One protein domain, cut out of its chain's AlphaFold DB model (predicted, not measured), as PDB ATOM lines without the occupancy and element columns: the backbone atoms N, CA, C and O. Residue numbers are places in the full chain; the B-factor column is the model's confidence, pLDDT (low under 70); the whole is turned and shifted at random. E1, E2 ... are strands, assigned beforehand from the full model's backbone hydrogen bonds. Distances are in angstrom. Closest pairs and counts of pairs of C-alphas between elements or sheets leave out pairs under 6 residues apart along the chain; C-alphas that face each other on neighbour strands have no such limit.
ATOM      1  N   GLU A   9     136.270 189.245 196.384       90.19
ATOM      2  CA  GLU A   9     136.104 190.615 196.877       90.19
ATOM      3  C   GLU A   9     137.435 191.192 197.380       90.19
ATOM      4  O   GLU A   9     138.083 190.652 198.276       90.19
ATOM      5  N   LEU A  10     137.831 192.332 196.813       88.12
ATOM      6  CA  LEU A  10     138.933 193.155 197.292       88.12
ATOM      7  C   LEU A  10     138.373 194.311 198.120       88.12
ATOM      8  O   LEU A  10     137.695 195.184 197.583       88.12
ATOM      9  N   ILE A  11     138.708 194.355 199.407       87.00
ATOM     10  CA  ILE A  11     138.241 195.397 200.328       87.00
ATOM     11  C   ILE A  11     139.357 196.421 200.562       87.00
ATOM     12  O   ILE A  11     140.492 196.077 200.900       87.00
ATOM     13  N   THR A  12     139.025 197.700 200.409       84.19
ATOM     14  CA  THR A  12     139.910 198.853 200.620       84.19
ATOM     15  C   THR A  12     139.278 199.822 201.616       84.19
ATOM     16  O   THR A  12     138.109 199.681 201.980       84.19
ATOM     17  N   ARG A  13     140.030 200.823 202.088       85.44
ATOM     18  CA  ARG A  13     139.452 201.842 202.977       85.44
ATOM     19  C   ARG A  13     138.375 202.668 202.264       85.44
ATOM     20  O   ARG A  13     137.476 203.194 202.915       85.44
ATOM     21  N   GLU A  14     138.504 202.814 200.952       89.00
ATOM     22  CA  GLU A  14     137.664 203.656 200.109       89.00
ATOM     23  C   GLU A  14     136.415 202.943 199.564       89.00
ATOM     24  O   GLU A  14     135.538 203.617 199.033       89.00
ATOM     25  N   GLY A  15     136.324 201.616 199.698       90.56
ATOM     26  CA  GLY A  15     135.236 200.790 199.167       90.56
ATOM     27  C   GLY A  15     135.718 199.380 198.825       90.56
ATOM     28  O   GLY A  15     136.788 198.960 199.276       90.56
ATOM     29  N   SER A  16     134.968 198.654 198.001       92.31
ATOM     30  CA  SER A  16     135.337 197.315 197.541       92.31
ATOM     31  C   SER A  16     135.258 197.152 196.024       92.31
ATOM     32  O   SER A  16     134.628 197.933 195.303       92.31
ATOM     33  N   ILE A  17     135.962 196.134 195.532       94.62
ATOM     34  CA  ILE A  17     135.875 195.660 194.155       94.62
ATOM     35  C   ILE A  17     135.498 194.184 194.199       94.62
ATOM     36  O   ILE A  17     136.241 193.379 194.755       94.62
ATOM     37  N   VAL A  18     134.368 193.823 193.598       94.25
ATOM     38  CA  VAL A  18     133.899 192.437 193.509       94.25
ATOM     39  C   VAL A  18     134.085 191.938 192.085       94.25
ATOM     40  O   VAL A  18     133.543 192.501 191.132       94.25
ATOM     41  N   PHE A  19     134.849 190.864 191.945       93.69
ATOM     42  CA  PHE A  19     135.126 190.183 190.693       93.69
ATOM     43  C   PHE A  19     134.260 188.931 190.602       93.69
ATOM     44  O   PHE A  19     134.483 187.949 191.305       93.69
ATOM     45  N   GLU A  20     133.291 188.951 189.695       93.44
ATOM     46  CA  GLU A  20     132.471 187.795 189.331       93.44
ATOM     47  C   GLU A  20     132.859 187.325 187.922       93.44
ATOM     48  O   GLU A  20     133.517 188.066 187.194       93.44
ATOM     49  N   PRO A  21     132.434 186.141 187.451       92.88
ATOM     50  CA  PRO A  21     132.788 185.670 186.109       92.88
ATOM     51  C   PRO A  21     132.327 186.576 184.955       92.88
ATOM     52  O   PRO A  21     132.918 186.565 183.874       92.88
ATOM     53  N   ARG A  22     131.254 187.350 185.155       95.12
ATOM     54  CA  ARG A  22     130.631 188.186 184.110       95.12
ATOM     55  C   ARG A  22     130.462 189.644 184.515       95.12
ATOM     56  O   ARG A  22     129.978 190.427 183.702       95.12
ATOM     57  N   THR A  23     130.819 189.997 185.742       96.62
ATOM     58  CA  THR A  23     130.699 191.366 186.229       96.62
ATOM     59  C   THR A  23     131.926 191.751 187.039       96.62
ATOM     60  O   THR A  23     132.572 190.903 187.657       96.62
ATOM     61  N   VAL A  24     132.257 193.036 187.017       97.12
ATOM     62  CA  VAL A  24     133.174 193.640 187.982       97.12
ATOM     63  C   VAL A  24     132.445 194.816 188.611       97.12
ATOM     64  O   VAL A  24     132.102 195.771 187.916       97.12
ATOM     65  N   LYS A  25     132.159 194.719 189.909       97.25
ATOM     66  CA  LYS A  25     131.444 195.744 190.676       97.25
ATOM     67  C   LYS A  25     132.452 196.555 191.465       97.25
ATOM     68  O   LYS A  25     133.305 195.981 192.135       97.25
ATOM     69  N   VAL A  26     132.358 197.871 191.389       97.12
ATOM     70  CA  VAL A  26     133.250 198.803 192.073       97.12
ATOM     71  C   VAL A  26     132.391 199.746 192.900       97.12
ATOM     72  O   VAL A  26     131.591 200.482 192.334       97.12
ATOM     73  N   THR A  27     132.593 199.757 194.217       96.25
ATOM     74  CA  THR A  27     131.951 200.701 195.159       96.25
ATOM     75  C   THR A  27     132.915 201.796 195.629       96.25
ATOM     76  O   THR A  27     132.686 202.495 196.614       96.25
ATOM     77  N   ILE A  28     134.044 201.924 194.930       94.69
ATOM     78  CA  ILE A  28     135.067 202.935 195.168       94.69
ATOM     79  C   ILE A  28     134.737 204.172 194.319       94.69
ATOM     80  O   ILE A  28     134.606 204.048 193.096       94.69
ATOM     81  N   PRO A  29     134.710 205.380 194.914       95.81
ATOM     82  CA  PRO A  29     134.482 206.605 194.165       95.81
ATOM     83  C   PRO A  29     135.481 206.800 193.020       95.81
ATOM     84  O   PRO A  29     136.701 206.762 193.213       95.81
ATOM     85  N   PHE A  30     134.965 207.097 191.831       96.38
ATOM     86  CA  PHE A  30     135.752 207.233 190.609       96.38
ATOM     87  C   PHE A  30     135.583 208.616 189.963       96.38
ATOM     88  O   PHE A  30     134.647 209.373 190.248       96.38
ATOM     89  N   THR A  31     136.550 208.981 189.121       96.44
ATOM     90  CA  THR A  31     136.539 210.223 188.330       96.44
ATOM     91  C   THR A  31     136.048 209.967 186.916       96.44
ATOM     92  O   THR A  31     135.292 210.759 186.362       96.44
ATOM     93  N   LYS A  32     136.518 208.878 186.304       95.25
ATOM     94  CA  LYS A  32     136.159 208.511 184.937       95.25
ATOM     95  C   LYS A  32     136.315 207.017 184.716       95.25
ATOM     96  O   LYS A  32     137.161 206.377 185.337       95.25
ATOM     97  N   ARG A  33     135.566 206.512 183.743       95.88
ATOM     98  CA  ARG A  33     135.790 205.208 183.124       95.88
ATOM     99  C   ARG A  33     135.890 205.349 181.613       95.88
ATOM    100  O   ARG A  33     135.313 206.271 181.039       95.88
ATOM    101  N   PHE A  34     136.628 204.457 180.970       96.62
ATOM    102  CA  PHE A  34     136.729 204.424 179.512       96.62
ATOM    103  C   PHE A  34     137.186 203.055 179.012       96.62
ATOM    104  O   PHE A  34     137.754 202.258 179.758       96.62
ATOM    105  N   GLU A  35     136.952 202.803 177.729       97.06
ATOM    106  CA  GLU A  35     137.435 201.617 177.030       97.06
ATOM    107  C   GLU A  35     138.578 201.995 176.089       97.06
ATOM    108  O   GLU A  35     138.565 203.055 175.460       97.06
ATOM    109  N   ARG A  36     139.565 201.109 175.960       96.62
ATOM    110  CA  ARG A  36     140.603 201.198 174.935       96.62
ATOM    111  C   ARG A  36     140.758 199.855 174.248       96.62
ATOM    112  O   ARG A  36     141.035 198.847 174.893       96.62
ATOM    113  N   GLU A  37     140.638 199.853 172.930       95.00
ATOM    114  CA  GLU A  37     140.917 198.673 172.119       95.00
ATOM    115  C   GLU A  37     142.377 198.693 171.656       95.00
ATOM    116  O   GLU A  37     142.889 199.707 171.175       95.00
ATOM    117  N   MET A  38     143.074 197.572 171.830       90.00
ATOM    118  CA  MET A  38     144.442 197.377 171.356       90.00
ATOM    119  C   MET A  38     144.587 195.981 170.759       90.00
ATOM    120  O   MET A  38     144.509 194.971 171.458       90.00
ATOM    121  N   ARG A  39     144.872 195.925 169.452       87.88
ATOM    122  CA  ARG A  39     145.022 194.677 168.686       87.88
ATOM    123  C   ARG A  39     143.781 193.783 168.838       87.88
ATOM    124  O   ARG A  39     142.744 194.092 168.273       87.88
ATOM    125  N   ASN A  40     143.892 192.708 169.620       90.56
ATOM    126  CA  ASN A  40     142.847 191.704 169.843       90.56
ATOM    127  C   ASN A  40     142.293 191.740 171.277       90.56
ATOM    128  O   ASN A  40     141.684 190.772 171.740       90.56
ATOM    129  N   GLN A  41     142.525 192.841 171.991       94.44
ATOM    130  CA  GLN A  41     142.135 193.028 173.381       94.44
ATOM    131  C   GLN A  41     141.360 194.328 173.549       94.44
ATOM    132  O   GLN A  41     141.584 195.312 172.839       94.44
ATOM    133  N   ARG A  42     140.467 194.316 174.528       96.56
ATOM    134  CA  ARG A  42     139.736 195.476 175.005       96.56
ATOM    135  C   ARG A  42     140.066 195.666 176.480       96.56
ATOM    136  O   ARG A  42     140.022 194.723 177.263       96.56
ATOM    137  N   ASN A  43     140.403 196.893 176.838       97.50
ATOM    138  CA  ASN A  43     140.774 197.278 178.187       97.50
ATOM    139  C   ASN A  43     139.715 198.232 178.721       97.50
ATOM    140  O   ASN A  43     139.482 199.279 178.119       97.50
ATOM    141  N   VAL A  44     139.092 197.879 179.837       98.06
ATOM    142  CA  VAL A  44     138.206 198.766 180.590       98.06
ATOM    143  C   VAL A  44     139.017 199.381 181.713       98.06
ATOM    144  O   VAL A  44     139.623 198.655 182.494       98.06
ATOM    145  N   TYR A  45     139.004 200.704 181.795       98.06
ATOM    146  CA  TYR A  45     139.653 201.460 182.855       98.06
ATOM    147  C   TYR A  45     138.601 202.114 183.740       98.06
ATOM    148  O   TYR A  45     137.648 202.709 183.229       98.06
ATOM    149  N   VAL A  46     138.808 202.054 185.053       97.81
ATOM    150  CA  VAL A  46     138.087 202.846 186.054       97.81
ATOM    151  C   VAL A  46     139.131 203.587 186.877       97.81
ATOM    152  O   VAL A  46     139.960 202.964 187.530       97.81
ATOM    153  N   MET A  47     139.127 204.918 186.815       97.44
ATOM    154  CA  MET A  47     140.113 205.753 187.500       97.44
ATOM    155  C   MET A  47     139.538 206.315 188.789       97.44
ATOM    156  O   MET A  47     138.503 206.989 188.766       97.44
ATOM    157  N   TRP A  48     140.234 206.085 189.895       95.75
ATOM    158  CA  TRP A  48     139.784 206.479 191.222       95.75
ATOM    159  C   TRP A  48     139.706 207.997 191.362       95.75
ATOM    160  O   TRP A  48     140.429 208.756 190.711       95.75
ATOM    161  N   ARG A  49     138.796 208.466 192.216       94.94
ATOM    162  CA  ARG A  49     138.730 209.884 192.596       94.94
ATOM    163  C   ARG A  49     139.913 210.301 193.451       94.94
ATOM    164  O   ARG A  49     140.379 211.433 193.367       94.94
ATOM    165  N   GLN A  50     140.358 209.385 194.290       92.44
ATOM    166  CA  GLN A  50     141.462 209.565 195.208       92.44
ATOM    167  C   GLN A  50     142.289 208.290 195.222       92.44
ATOM    168  O   GLN A  50     141.770 207.211 194.942       92.44
ATOM    169  N   GLU A  51     143.568 208.430 195.544       90.56
ATOM    170  CA  GLU A  51     144.464 207.289 195.651       90.56
ATOM    171  C   GLU A  51     143.958 206.292 196.707       90.56
ATOM    172  O   GLU A  51     143.599 206.699 197.820       90.56
ATOM    173  N   LEU A  52     143.933 205.002 196.361       87.75
ATOM    174  CA  LEU A  52     143.568 203.939 197.293       87.75
ATOM    175  C   LEU A  52     144.603 203.841 198.394       87.75
ATOM    176  O   LEU A  52     145.804 203.720 198.139       87.75
ATOM    177  N   LYS A  53     144.131 203.828 199.637       78.56
ATOM    178  CA  LYS A  53     145.013 203.655 200.781       78.56
ATOM    179  C   LYS A  53     145.034 202.178 201.144       78.56
ATOM    180  O   LYS A  53     143.976 201.604 201.413       78.56
ATOM    181  N   PRO A  54     146.220 201.548 201.212       62.66
ATOM    182  CA  PRO A  54     146.304 200.180 201.693       62.66
ATOM    183  C   PRO A  54     145.721 200.103 203.109       62.66
ATOM    184  O   PRO A  54     145.955 200.989 203.943       62.66
ATOM    185  N   PHE A  55     144.959 199.046 203.392       55.03
ATOM    186  CA  PHE A  55     144.486 198.789 204.748       55.03
ATOM    187  C   PHE A  55     145.691 198.659 205.688       55.03
ATOM    188  O   PHE A  55     146.601 197.865 205.452       55.03
ATOM    189  N   LYS A  56     145.683 199.401 206.801       43.69
ATOM    190  CA  LYS A  56     146.507 199.061 207.970       43.69
ATOM    191  C   LYS A  56     145.834 197.888 208.696       43.69
ATOM    192  O   LYS A  56     145.201 198.088 209.723       43.69
ATOM    193  N   ALA A  57     145.909 196.684 208.139       40.88
ATOM    194  CA  ALA A  57     145.450 195.447 208.777       40.88
ATOM    195  C   ALA A  57     146.480 194.331 208.506       40.88
ATOM    196  O   ALA A  57     147.256 194.457 207.555       40.88
ATOM    197  N   PRO A  58     146.603 193.327 209.394       37.50
ATOM    198  CA  PRO A  58     147.834 192.567 209.574       37.50
ATOM    199  C   PRO A  58     148.160 191.785 208.303       37.50
ATOM    200  O   PRO A  58     147.364 190.959 207.882       37.50
ATOM    201  N   ARG A  59     149.323 192.087 207.709       38.44
ATOM    202  CA  ARG A  59     150.047 191.279 206.714       38.44
ATOM    203  C   ARG A  59     149.164 190.352 205.864       38.44
ATOM    204  O   ARG A  59     148.994 189.178 206.181       38.44
ATOM    205  N   ILE A  60     148.726 190.836 204.704       42.81
ATOM    206  CA  ILE A  60     148.586 189.929 203.561       42.81
ATOM    207  C   ILE A  60     150.023 189.624 203.114       42.81
ATOM    208  O   ILE A  60     150.603 190.362 202.324       42.81
ATOM    209  N   ASP A  61     150.632 188.578 203.684       42.66
ATOM    210  CA  ASP A  61     151.976 188.080 203.331       42.66
ATOM    211  C   ASP A  61     151.962 187.321 201.983       42.66
ATOM    212  O   ASP A  61     152.647 186.316 201.801       42.66
ATOM    213  N   VAL A  62     151.183 187.778 200.998       48.00
ATOM    214  CA  VAL A  62     151.281 187.252 199.630       48.00
ATOM    215  C   VAL A  62     152.341 188.069 198.903       48.00
ATOM    216  O   VAL A  62     152.049 189.031 198.199       48.00
ATOM    217  N   VAL A  63     153.604 187.700 199.110       49.94
ATOM    218  CA  VAL A  63     154.697 188.109 198.224       49.94
ATOM    219  C   VAL A  63     154.737 187.095 197.083       49.94
ATOM    220  O   VAL A  63     155.169 185.961 197.275       49.94
ATOM    221  N   GLY A  64     154.251 187.482 195.902       55.91
ATOM    222  CA  GLY A  64     154.202 186.616 194.721       55.91
ATOM    223  C   GLY A  64     152.794 186.130 194.363       55.91
ATOM    224  O   GLY A  64     151.841 186.903 194.414       55.91
ATOM    225  N   ARG A  65     152.688 184.868 193.927       66.69
ATOM    226  CA  ARG A  65     151.475 184.238 193.376       66.69
ATOM    227  C   ARG A  65     150.715 183.481 194.472       66.69
ATOM    228  O   ARG A  65     151.274 182.562 195.065       66.69
ATOM    229  N   GLY A  66     149.453 183.825 194.705       68.12
ATOM    230  CA  GLY A  66     148.535 183.115 195.602       68.12
ATOM    231  C   GLY A  66     147.267 182.665 194.874       68.12
ATOM    232  O   GLY A  66     146.894 183.257 193.867       68.12
ATOM    233  N   ILE A  67     146.607 181.621 195.377       71.81
ATOM    234  CA  ILE A  67     145.264 181.219 194.933       71.81
ATOM    235  C   ILE A  67     144.291 181.572 196.058       71.81
ATOM    236  O   ILE A  67     144.507 181.166 197.199       71.81
ATOM    237  N   ILE A  68     143.248 182.333 195.737       70.44
ATOM    238  CA  ILE A  68     142.172 182.743 196.643       70.44
ATOM    239  C   ILE A  68     140.878 182.068 196.171       70.44
ATOM    240  O   ILE A  68     140.645 181.941 194.964       70.44
ATOM    241  N   ASP A  69     140.076 181.573 197.117       64.88
ATOM    242  CA  ASP A  69     138.767 180.944 196.868       64.88
ATOM    243  C   ASP A  69     138.817 179.860 195.776       64.88
ATOM    244  O   ASP A  69     138.021 179.797 194.837       64.88
ATOM    245  N   SER A  70     139.868 179.032 195.867       65.19
ATOM    246  CA  SER A  70     140.156 177.850 195.036       65.19
ATOM    247  C   SER A  70     140.191 178.066 193.514       65.19
ATOM    248  O   SER A  70     140.284 177.092 192.764       65.19
ATOM    249  N   SER A  71     140.108 179.308 193.030       81.81
ATOM    250  CA  SER A  71     139.789 179.568 191.622       81.81
ATOM    251  C   SER A  71     140.332 180.883 191.071       81.81
ATOM    252  O   SER A  71     140.633 180.949 189.876       81.81
ATOM    253  N   TYR A  72     140.518 181.897 191.918       86.75
ATOM    254  CA  TYR A  72     141.178 183.137 191.538       86.75
ATOM    255  C   TYR A  72     142.657 183.052 191.869       86.75
ATOM    256  O   TYR A  72     143.048 182.679 192.970       86.75
ATOM    257  N   GLU A  73     143.494 183.437 190.923       89.56
ATOM    258  CA  GLU A  73     144.910 183.637 191.168       89.56
ATOM    259  C   GLU A  73     145.185 185.127 191.350       89.56
ATOM    260  O   GLU A  73     144.664 185.974 190.625       89.56
ATOM    261  N   VAL A  74     146.027 185.452 192.322       88.06
ATOM    262  CA  VAL A  74     146.395 186.821 192.649       88.06
ATOM    263  C   VAL A  74     147.910 186.945 192.686       88.06
ATOM    264  O   VAL A  74     148.596 186.134 193.308       88.06
ATOM    265  N   ILE A  75     148.436 187.964 192.013       88.62
ATOM    266  CA  ILE A  75     149.865 188.271 191.963       88.62
ATOM    267  C   ILE A  75     150.065 189.695 192.467       88.62
ATOM    268  O   ILE A  75     149.608 190.650 191.835       88.62
ATOM    269  N   ALA A  76     150.756 189.838 193.595       86.81
ATOM    270  CA  ALA A  76     151.167 191.137 194.111       86.81
ATOM    271  C   ALA A  76     152.562 191.495 193.583       86.81
ATOM    272  O   ALA A  76     153.513 190.729 193.767       86.81
ATOM    273  N   THR A  77     152.688 192.670 192.970       84.44
ATOM    274  CA  THR A  77     153.953 193.173 192.426       84.44
ATOM    275  C   THR A  77     154.298 194.525 193.036       84.44
ATOM    276  O   THR A  77     153.458 195.423 193.093       84.44
ATOM    277  N   ASP A  78     155.552 194.679 193.460       86.06
ATOM    278  CA  ASP A  78     156.123 195.926 193.970       86.06
ATOM    279  C   ASP A  78     157.295 196.341 193.071       86.06
ATOM    280  O   ASP A  78     158.289 195.622 192.967       86.06
ATOM    281  N   LEU A  79     157.160 197.480 192.388       81.56
ATOM    282  CA  LEU A  79     158.193 198.037 191.507       81.56
ATOM    283  C   LEU A  79     159.099 199.057 192.219       81.56
ATOM    284  O   LEU A  79     159.949 199.676 191.580       81.56
ATOM    285  N   GLY A  80     158.906 199.291 193.519       76.62
ATOM    286  CA  GLY A  80     159.614 200.306 194.304       76.62
ATOM    287  C   GLY A  80     159.040 201.723 194.178       76.62
ATOM    288  O   GLY A  80     159.172 202.508 195.114       76.62
ATOM    289  N   PHE A  81     158.365 202.045 193.070       80.88
ATOM    290  CA  PHE A  81     157.634 203.307 192.872       80.88
ATOM    291  C   PHE A  81     156.113 203.124 192.752       80.88
ATOM    292  O   PHE A  81     155.372 204.084 192.932       80.88
ATOM    293  N   GLU A  82     155.647 201.908 192.467       80.31
ATOM    294  CA  GLU A  82     154.228 201.569 192.369       80.31
ATOM    295  C   GLU A  82     154.010 200.119 192.809       80.31
ATOM    296  O   GLU A  82     154.846 199.243 192.558       80.31
ATOM    297  N   LYS A  83     152.877 199.872 193.469       85.69
ATOM    298  CA  LYS A  83     152.421 198.536 193.849       85.69
ATOM    299  C   LYS A  83     151.115 198.251 193.135       85.69
ATOM    300  O   LYS A  83     150.224 199.099 193.129       85.69
ATOM    301  N   TYR A  84     150.992 197.058 192.575       89.25
ATOM    302  CA  TYR A  84     149.764 196.646 191.914       89.25
ATOM    303  C   TYR A  84     149.442 195.184 192.174       89.25
ATOM    304  O   TYR A  84     150.312 194.353 192.447       89.25
ATOM    305  N   LEU A  85     148.152 194.891 192.080       91.25
ATOM    306  CA  LEU A  85     147.592 193.566 192.246       91.25
ATOM    307  C   LEU A  85     147.049 193.091 190.904       91.25
ATOM    308  O   LEU A  85     146.157 193.723 190.344       91.25
ATOM    309  N   THR A  86     147.574 191.985 190.390       93.88
ATOM    310  CA  THR A  86     147.006 191.313 189.218       93.88
ATOM    311  C   THR A  86     146.087 190.198 189.685       93.88
ATOM    312  O   THR A  86     146.496 189.353 190.475       93.88
ATOM    313  N   ILE A  87     144.856 190.191 189.190       92.94
ATOM    314  CA  ILE A  87     143.817 189.216 189.512       92.94
ATOM    315  C   ILE A  87     143.520 188.428 188.243       92.94
ATOM    316  O   ILE A  87     143.062 188.982 187.244       92.94
ATOM    317  N   ILE A  88     143.795 187.133 188.278       93.75
ATOM    318  CA  ILE A  88     143.577 186.193 187.187       93.75
ATOM    319  C   ILE A  88     142.345 185.360 187.558       93.75
ATOM    320  O   ILE A  88     142.381 184.611 188.537       93.75
ATOM    321  N   PRO A  89     141.230 185.514 186.827       92.75
ATOM    322  CA  PRO A  89     139.986 184.855 187.170       92.75
ATOM    323  C   PRO A  89     139.982 183.384 186.722       92.75
ATOM    324  O   PRO A  89     140.770 182.986 185.855       92.75
ATOM    325  N   PRO A  90     139.042 182.567 187.225       90.75
ATOM    326  CA  PRO A  90     138.865 181.204 186.745       90.75
ATOM    327  C   PRO A  90     138.444 181.174 185.275       90.75
ATOM    328  O   PRO A  90     137.808 182.104 184.772       90.75
ATOM    329  N   SER A  91     138.696 180.047 184.600       87.31
ATOM    330  CA  SER A  91     138.465 179.872 183.154       87.31
ATOM    331  C   SER A  91     137.021 180.102 182.684       87.31
ATOM    332  O   SER A  91     136.785 180.258 181.489       87.31
ATOM    333  N   ALA A  92     136.045 180.095 183.596       88.56
ATOM    334  CA  ALA A  92     134.644 180.387 183.292       88.56
ATOM    335  C   ALA A  92     134.353 181.890 183.099       88.56
ATOM    336  O   ALA A  92     133.257 182.249 182.665       88.56
ATOM    337  N   SER A  93     135.310 182.758 183.427       93.44
ATOM    338  CA  SER A  93     135.149 184.208 183.394       93.44
ATOM    339  C   SER A  93     135.308 184.784 181.990       93.44
ATOM    340  O   SER A  93     135.926 184.192 181.105       93.44
ATOM    341  N   LEU A  94     134.710 185.952 181.758       95.31
ATOM    342  CA  LEU A  94     134.658 186.584 180.436       95.31
ATOM    343  C   LEU A  94     135.761 187.619 180.190       95.31
ATOM    344  O   LEU A  94     135.868 188.137 179.079       95.31
ATOM    345  N   TYR A  95     136.584 187.887 181.196       95.75
ATOM    346  CA  TYR A  95     137.792 188.705 181.137       95.75
ATOM    347  C   TYR A  95     139.014 187.823 181.393       95.75
ATOM    348  O   TYR A  95     138.911 186.739 181.964       95.75
ATOM    349  N   ASN A  96     140.167 188.283 180.923       95.50
ATOM    350  CA  ASN A  96     141.423 187.547 180.978       95.50
ATOM    351  C   ASN A  96     142.175 187.791 182.290       95.50
ATOM    352  O   ASN A  96     142.760 186.861 182.829       95.50
ATOM    353  N   TYR A  97     142.187 189.035 182.771       96.06
ATOM    354  CA  TYR A  97     142.732 189.431 184.070       96.06
ATOM    355  C   TYR A  97     142.288 190.857 184.406       96.06
ATOM    356  O   TYR A  97     141.837 191.603 183.531       96.06
ATOM    357  N   SER A  98     142.486 191.243 185.660       96.94
ATOM    358  CA  SER A  98     142.342 192.614 186.138       96.94
ATOM    359  C   SER A  98     143.628 193.078 186.816       96.94
ATOM    360  O   SER A  98     144.334 192.269 187.409       96.94
ATOM    361  N   VAL A  99     143.945 194.367 186.733       96.00
ATOM    362  CA  VAL A  99     145.059 194.987 187.462       96.00
ATOM    363  C   VAL A  99     144.505 196.122 188.304       96.00
ATOM    364  O   VAL A  99     143.848 197.011 187.773       96.00
ATOM    365  N   VAL A 100     144.773 196.089 189.604       94.88
ATOM    366  CA  VAL A 100     144.408 197.146 190.548       94.88
ATOM    367  C   VAL A 100     145.679 197.861 190.979       94.88
ATOM    368  O   VAL A 100     146.583 197.234 191.535       94.88
ATOM    369  N   THR A 101     145.744 199.164 190.737       93.44
ATOM    370  CA  THR A 101     146.788 200.053 191.258       93.44
ATOM    371  C   THR A 101     146.194 200.992 192.306       93.44
ATOM    372  O   THR A 101     144.984 200.992 192.563       93.44
ATOM    373  N   SER A 102     147.034 201.835 192.904       92.19
ATOM    374  CA  SER A 102     146.559 202.887 193.802       92.19
ATOM    375  C   SER A 102     145.743 203.970 193.082       92.19
ATOM    376  O   SER A 102     145.072 204.747 193.755       92.19
ATOM    377  N   HIS A 103     145.727 204.007 191.743       94.56
ATOM    378  CA  HIS A 103     145.078 205.057 190.944       94.56
ATOM    379  C   HIS A 103     143.963 204.566 190.018       94.56
ATOM    380  O   HIS A 103     143.068 205.347 189.680       94.56
ATOM    381  N   GLU A 104     143.995 203.302 189.603       95.75
ATOM    382  CA  GLU A 104     142.988 202.765 188.697       95.75
ATOM    383  C   GLU A 104     142.792 201.251 188.813       95.75
ATOM    384  O   GLU A 104     143.611 200.515 189.366       95.75
ATOM    385  N   LEU A 105     141.679 200.799 188.243       97.56
ATOM    386  CA  LEU A 105     141.423 199.419 187.868       97.56
ATOM    387  C   LEU A 105     141.465 199.310 186.350       97.56
ATOM    388  O   LEU A 105     140.770 200.035 185.640       97.56
ATOM    389  N   LEU A 106     142.211 198.322 185.876       97.81
ATOM    390  CA  LEU A 106     142.154 197.798 184.523       97.81
ATOM    391  C   LEU A 106     141.447 196.441 184.550       97.81
ATOM    392  O   LEU A 106     141.843 195.561 185.307       97.81
ATOM    393  N   VAL A 107     140.479 196.230 183.664       98.06
ATOM    394  CA  VAL A 107     139.932 194.906 183.336       98.06
ATOM    395  C   VAL A 107     140.232 194.626 181.872       98.06
ATOM    396  O   VAL A 107     139.776 195.351 180.985       98.06
ATOM    397  N   GLN A 108     141.016 193.585 181.603       97.69
ATOM    398  CA  GLN A 108     141.384 193.197 180.246       97.69
ATOM    399  C   GLN A 108     140.485 192.057 179.772       97.69
ATOM    400  O   GLN A 108     140.422 191.003 180.404       97.69
ATOM    401  N   LEU A 109     139.820 192.241 178.635       96.62
ATOM    402  CA  LEU A 109     138.944 191.250 178.014       96.62
ATOM    403  C   LEU A 109     139.297 190.982 176.537       96.62
ATOM    404  O   LEU A 109     139.856 191.840 175.844       96.62
ATOM    405  N   PRO A 110     138.929 189.802 176.002       95.38
ATOM    406  CA  PRO A 110     138.997 189.540 174.567       95.38
ATOM    407  C   PRO A 110     138.172 190.559 173.766       95.38
ATOM    408  O   PRO A 110     137.041 190.855 174.141       95.38
ATOM    409  N   ILE A 111     138.667 191.001 172.604       95.62
ATOM    410  CA  ILE A 111     138.009 192.032 171.768       95.62
ATOM    411  C   ILE A 111     136.555 191.717 171.374       95.62
ATOM    412  O   ILE A 111     135.754 192.615 171.152       95.62
ATOM    413  N   LYS A 112     136.197 190.430 171.298       94.94
ATOM    414  CA  LYS A 112     134.839 189.980 170.948       94.94
ATOM    415  C   LYS A 112     133.798 190.239 172.041       94.94
ATOM    416  O   LYS A 112     132.608 190.092 171.774       94.94
ATOM    417  N   ARG A 113     134.238 190.526 173.269       95.75
ATOM    418  CA  ARG A 113     133.356 190.769 174.408       95.75
ATOM    419  C   ARG A 113     132.862 192.202 174.385       95.75
ATOM    420  O   ARG A 113     133.610 193.123 174.063       95.75
ATOM    421  N   LYS A 114     131.596 192.370 174.741       95.38
ATOM    422  CA  LYS A 114     130.972 193.682 174.898       95.38
ATOM    423  C   LYS A 114     130.892 194.033 176.372       95.38
ATOM    424  O   LYS A 114     130.819 193.145 177.221       95.38
ATOM    425  N   VAL A 115     130.893 195.332 176.644       96.81
ATOM    426  CA  VAL A 115     130.825 195.873 177.996       96.81
ATOM    427  C   VAL A 115     129.626 196.805 178.099       96.81
ATOM    428  O   VAL A 115     129.374 197.601 177.194       96.81
ATOM    429  N   TYR A 116     128.885 196.682 179.193       97.44
ATOM    430  CA  TYR A 116     127.815 197.593 179.581       97.44
ATOM    431  C   TYR A 116     128.088 198.104 180.988       97.44
ATOM    432  O   TYR A 116     128.752 197.434 181.778       97.44
ATOM    433  N   TYR A 117     127.572 199.287 181.292       96.94
ATOM    434  CA  TYR A 117     127.840 199.962 182.550       96.94
ATOM    435  C   TYR A 117     126.537 200.356 183.216       96.94
ATOM    436  O   TYR A 117     125.643 200.895 182.564       96.94
ATOM    437  N   GLU A 118     126.474 200.116 184.513       97.12
ATOM    438  CA  GLU A 118     125.481 200.687 185.411       97.12
ATOM    439  C   GLU A 118     126.233 201.536 186.427       97.12
ATOM    440  O   GLU A 118     127.177 201.058 187.055       97.12
ATOM    441  N   GLU A 119     125.871 202.811 186.521       94.88
ATOM    442  CA  GLU A 119     126.574 203.794 187.341       94.88
ATOM    443  C   GLU A 119     125.597 204.443 188.311       94.88
ATOM    444  O   GLU A 119     124.579 205.000 187.894       94.88
ATOM    445  N   GLU A 120     125.951 204.443 189.593       92.38
ATOM    446  CA  GLU A 120     125.276 205.258 190.598       92.38
ATOM    447  C   GLU A 120     126.096 206.529 190.828       92.38
ATOM    448  O   GLU A 120     126.951 206.652 191.716       92.38
ATOM    449  N   GLY A 121     125.889 207.474 189.911       91.62
ATOM    450  CA  GLY A 121     126.659 208.705 189.841       91.62
ATOM    451  C   GLY A 121     128.151 208.421 189.679       91.62
ATOM    452  O   GLY A 121     128.615 208.030 188.618       91.62
ATOM    453  N   SER A 122     128.913 208.683 190.736       91.12
ATOM    454  CA  SER A 122     130.378 208.548 190.744       91.12
ATOM    455  C   SER A 122     130.904 207.835 191.989       91.12
ATOM    456  O   SER A 122     132.095 207.916 192.298       91.12
ATOM    457  N   ALA A 123     129.997 207.196 192.727       91.50
ATOM    458  CA  ALA A 123     130.304 206.382 193.893       91.50
ATOM    459  C   ALA A 123     130.464 204.912 193.497       91.50
ATOM    460  O   ALA A 123     131.358 204.248 194.011       91.50
ATOM    461  N   GLU A 124     129.648 204.441 192.548       94.56
ATOM    462  CA  GLU A 124     129.612 203.033 192.166       94.56
ATOM    463  C   GLU A 124     129.519 202.842 190.654       94.56
ATOM    464  O   GLU A 124     128.837 203.594 189.950       94.56
ATOM    465  N   VAL A 125     130.202 201.813 190.156       97.44
ATOM    466  CA  VAL A 125     130.079 201.349 188.777       97.44
ATOM    467  C   VAL A 125     130.103 199.827 188.728       97.44
ATOM    468  O   VAL A 125     131.011 199.179 189.248       97.44
ATOM    469  N   THR A 126     129.116 199.252 188.046       97.88
ATOM    470  CA  THR A 126     129.109 197.838 187.677       97.88
ATOM    471  C   THR A 126     129.430 197.698 186.199       97.88
ATOM    472  O   THR A 126     128.748 198.248 185.333       97.88
ATOM    473  N   VAL A 127     130.484 196.940 185.908       97.69
ATOM    474  CA  VAL A 127     130.931 196.590 184.561       97.69
ATOM    475  C   VAL A 127     130.364 195.218 184.207       97.69
ATOM    476  O   VAL A 127     130.837 194.205 184.717       97.69
ATOM    477  N   TYR A 128     129.369 195.165 183.325       97.88
ATOM    478  CA  TYR A 128     128.789 193.919 182.814       97.88
ATOM    479  C   TYR A 128     129.506 193.470 181.541       97.88
ATOM    480  O   TYR A 128     129.638 194.248 180.597       97.88
ATOM    481  N   ILE A 129     129.922 192.204 181.484       97.25
ATOM    482  CA  ILE A 129     130.689 191.626 180.374       97.25
ATOM    483  C   ILE A 129     129.839 190.563 179.664       97.25
ATOM    484  O   ILE A 129     129.298 189.655 180.304       97.25
ATOM    485  N   VAL A 130     129.730 190.659 178.333       94.19
ATOM    486  CA  VAL A 130     128.902 189.778 177.478       94.19
ATOM    487  C   VAL A 130     129.736 189.146 176.367       94.19
ATOM    488  O   VAL A 130     130.409 189.889 175.619       94.19
TER     489      VAL A 130
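AT A GLANCE: This is residues 9 to 130 of the 130 residues of an uncharacterized protein of Hyperthermus sp (UniProt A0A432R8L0). A twisted sheet of seven strands and a smaller, flatter sheet of five make a sandwich, two sheets face to face, and a long loop, residues 49 to 63, runs round the outside between E5 and E6. The large sheet runs E4 E5 E10 E9 E8 E7 E6 and the small one E1 E2 E3 E12 E11, both antiparallel throughout. The 122 printed residues hold no named helix and twelve named strands, E1 to E12 in chain order; the class is all strand. The whole is compact, with a radius of gyration of the C-alphas of 14.0 A and spans of 39 by 32 by 26 A.

IN THESE COORDINATES: Start in the large sheet at C-alpha 30, (135.752, 207.233, 190.609), where E4, residues 30 to 38, begins its 23.3 A. E5, residues 41 to 48, is 22.5 A long; E10, residues 104 to 110, and E7, residues 72 to 78, are 19.8 A each. Between those two in the sheet look for E9, residues 97 to 101, and E8, residues 83 to 88; E6 is residues 64 to 68. For the small sheet find C-alpha 9 at (136.104, 190.615, 196.877), where E1, residues 9 to 12, begins. E2 is residues 15 to 19, E3 residues 23 to 26 and E11 residues 115 to 120; E12, residues 124 to 129, ends at (130.689, 191.626, 180.374).

HOW THE PARTS SIT: In the large sheet E4 and E6 are the edge strands, and the strands' lines turn by 105 degrees from edge to edge. The hairpin E4 and E5 has N 36 and O 43 at 2.8 A. E5 and E10 are antiparallel neighbours, with N 44 and O 107 within hydrogen-bond range at 2.9 A. E6 E7 E8 E9 E10 form a meander, each strand the antiparallel neighbour of the one before; look at N 106 and O 99, 2.8 A, and N 75 and O 86, 2.8 A. E1 E2 E3 are a second meander, with N 10 and O 17 at 2.8 A. E3 and E12 are antiparallel at 166 degrees, with N 24 and O 127 at 2.9 A. In the hairpin E11 and E12, N 126 and O 118 are 2.8 A apart. The parts of the sheets that face each other are 10.1 A centre to centre, their strands at 14 degrees. E3 and E10 are only just apart, 8.3 A at the closest.

THE WHOLE: The farthest C-alphas, those of Arg 39 and Pro 58, are 41.0 A apart. The printed part has no cut; the link E5 to E6 is long. Confidence is under 70 at residues 54 to 66 and 69 to 70, against a mean pLDDT of the printed part of 87.5.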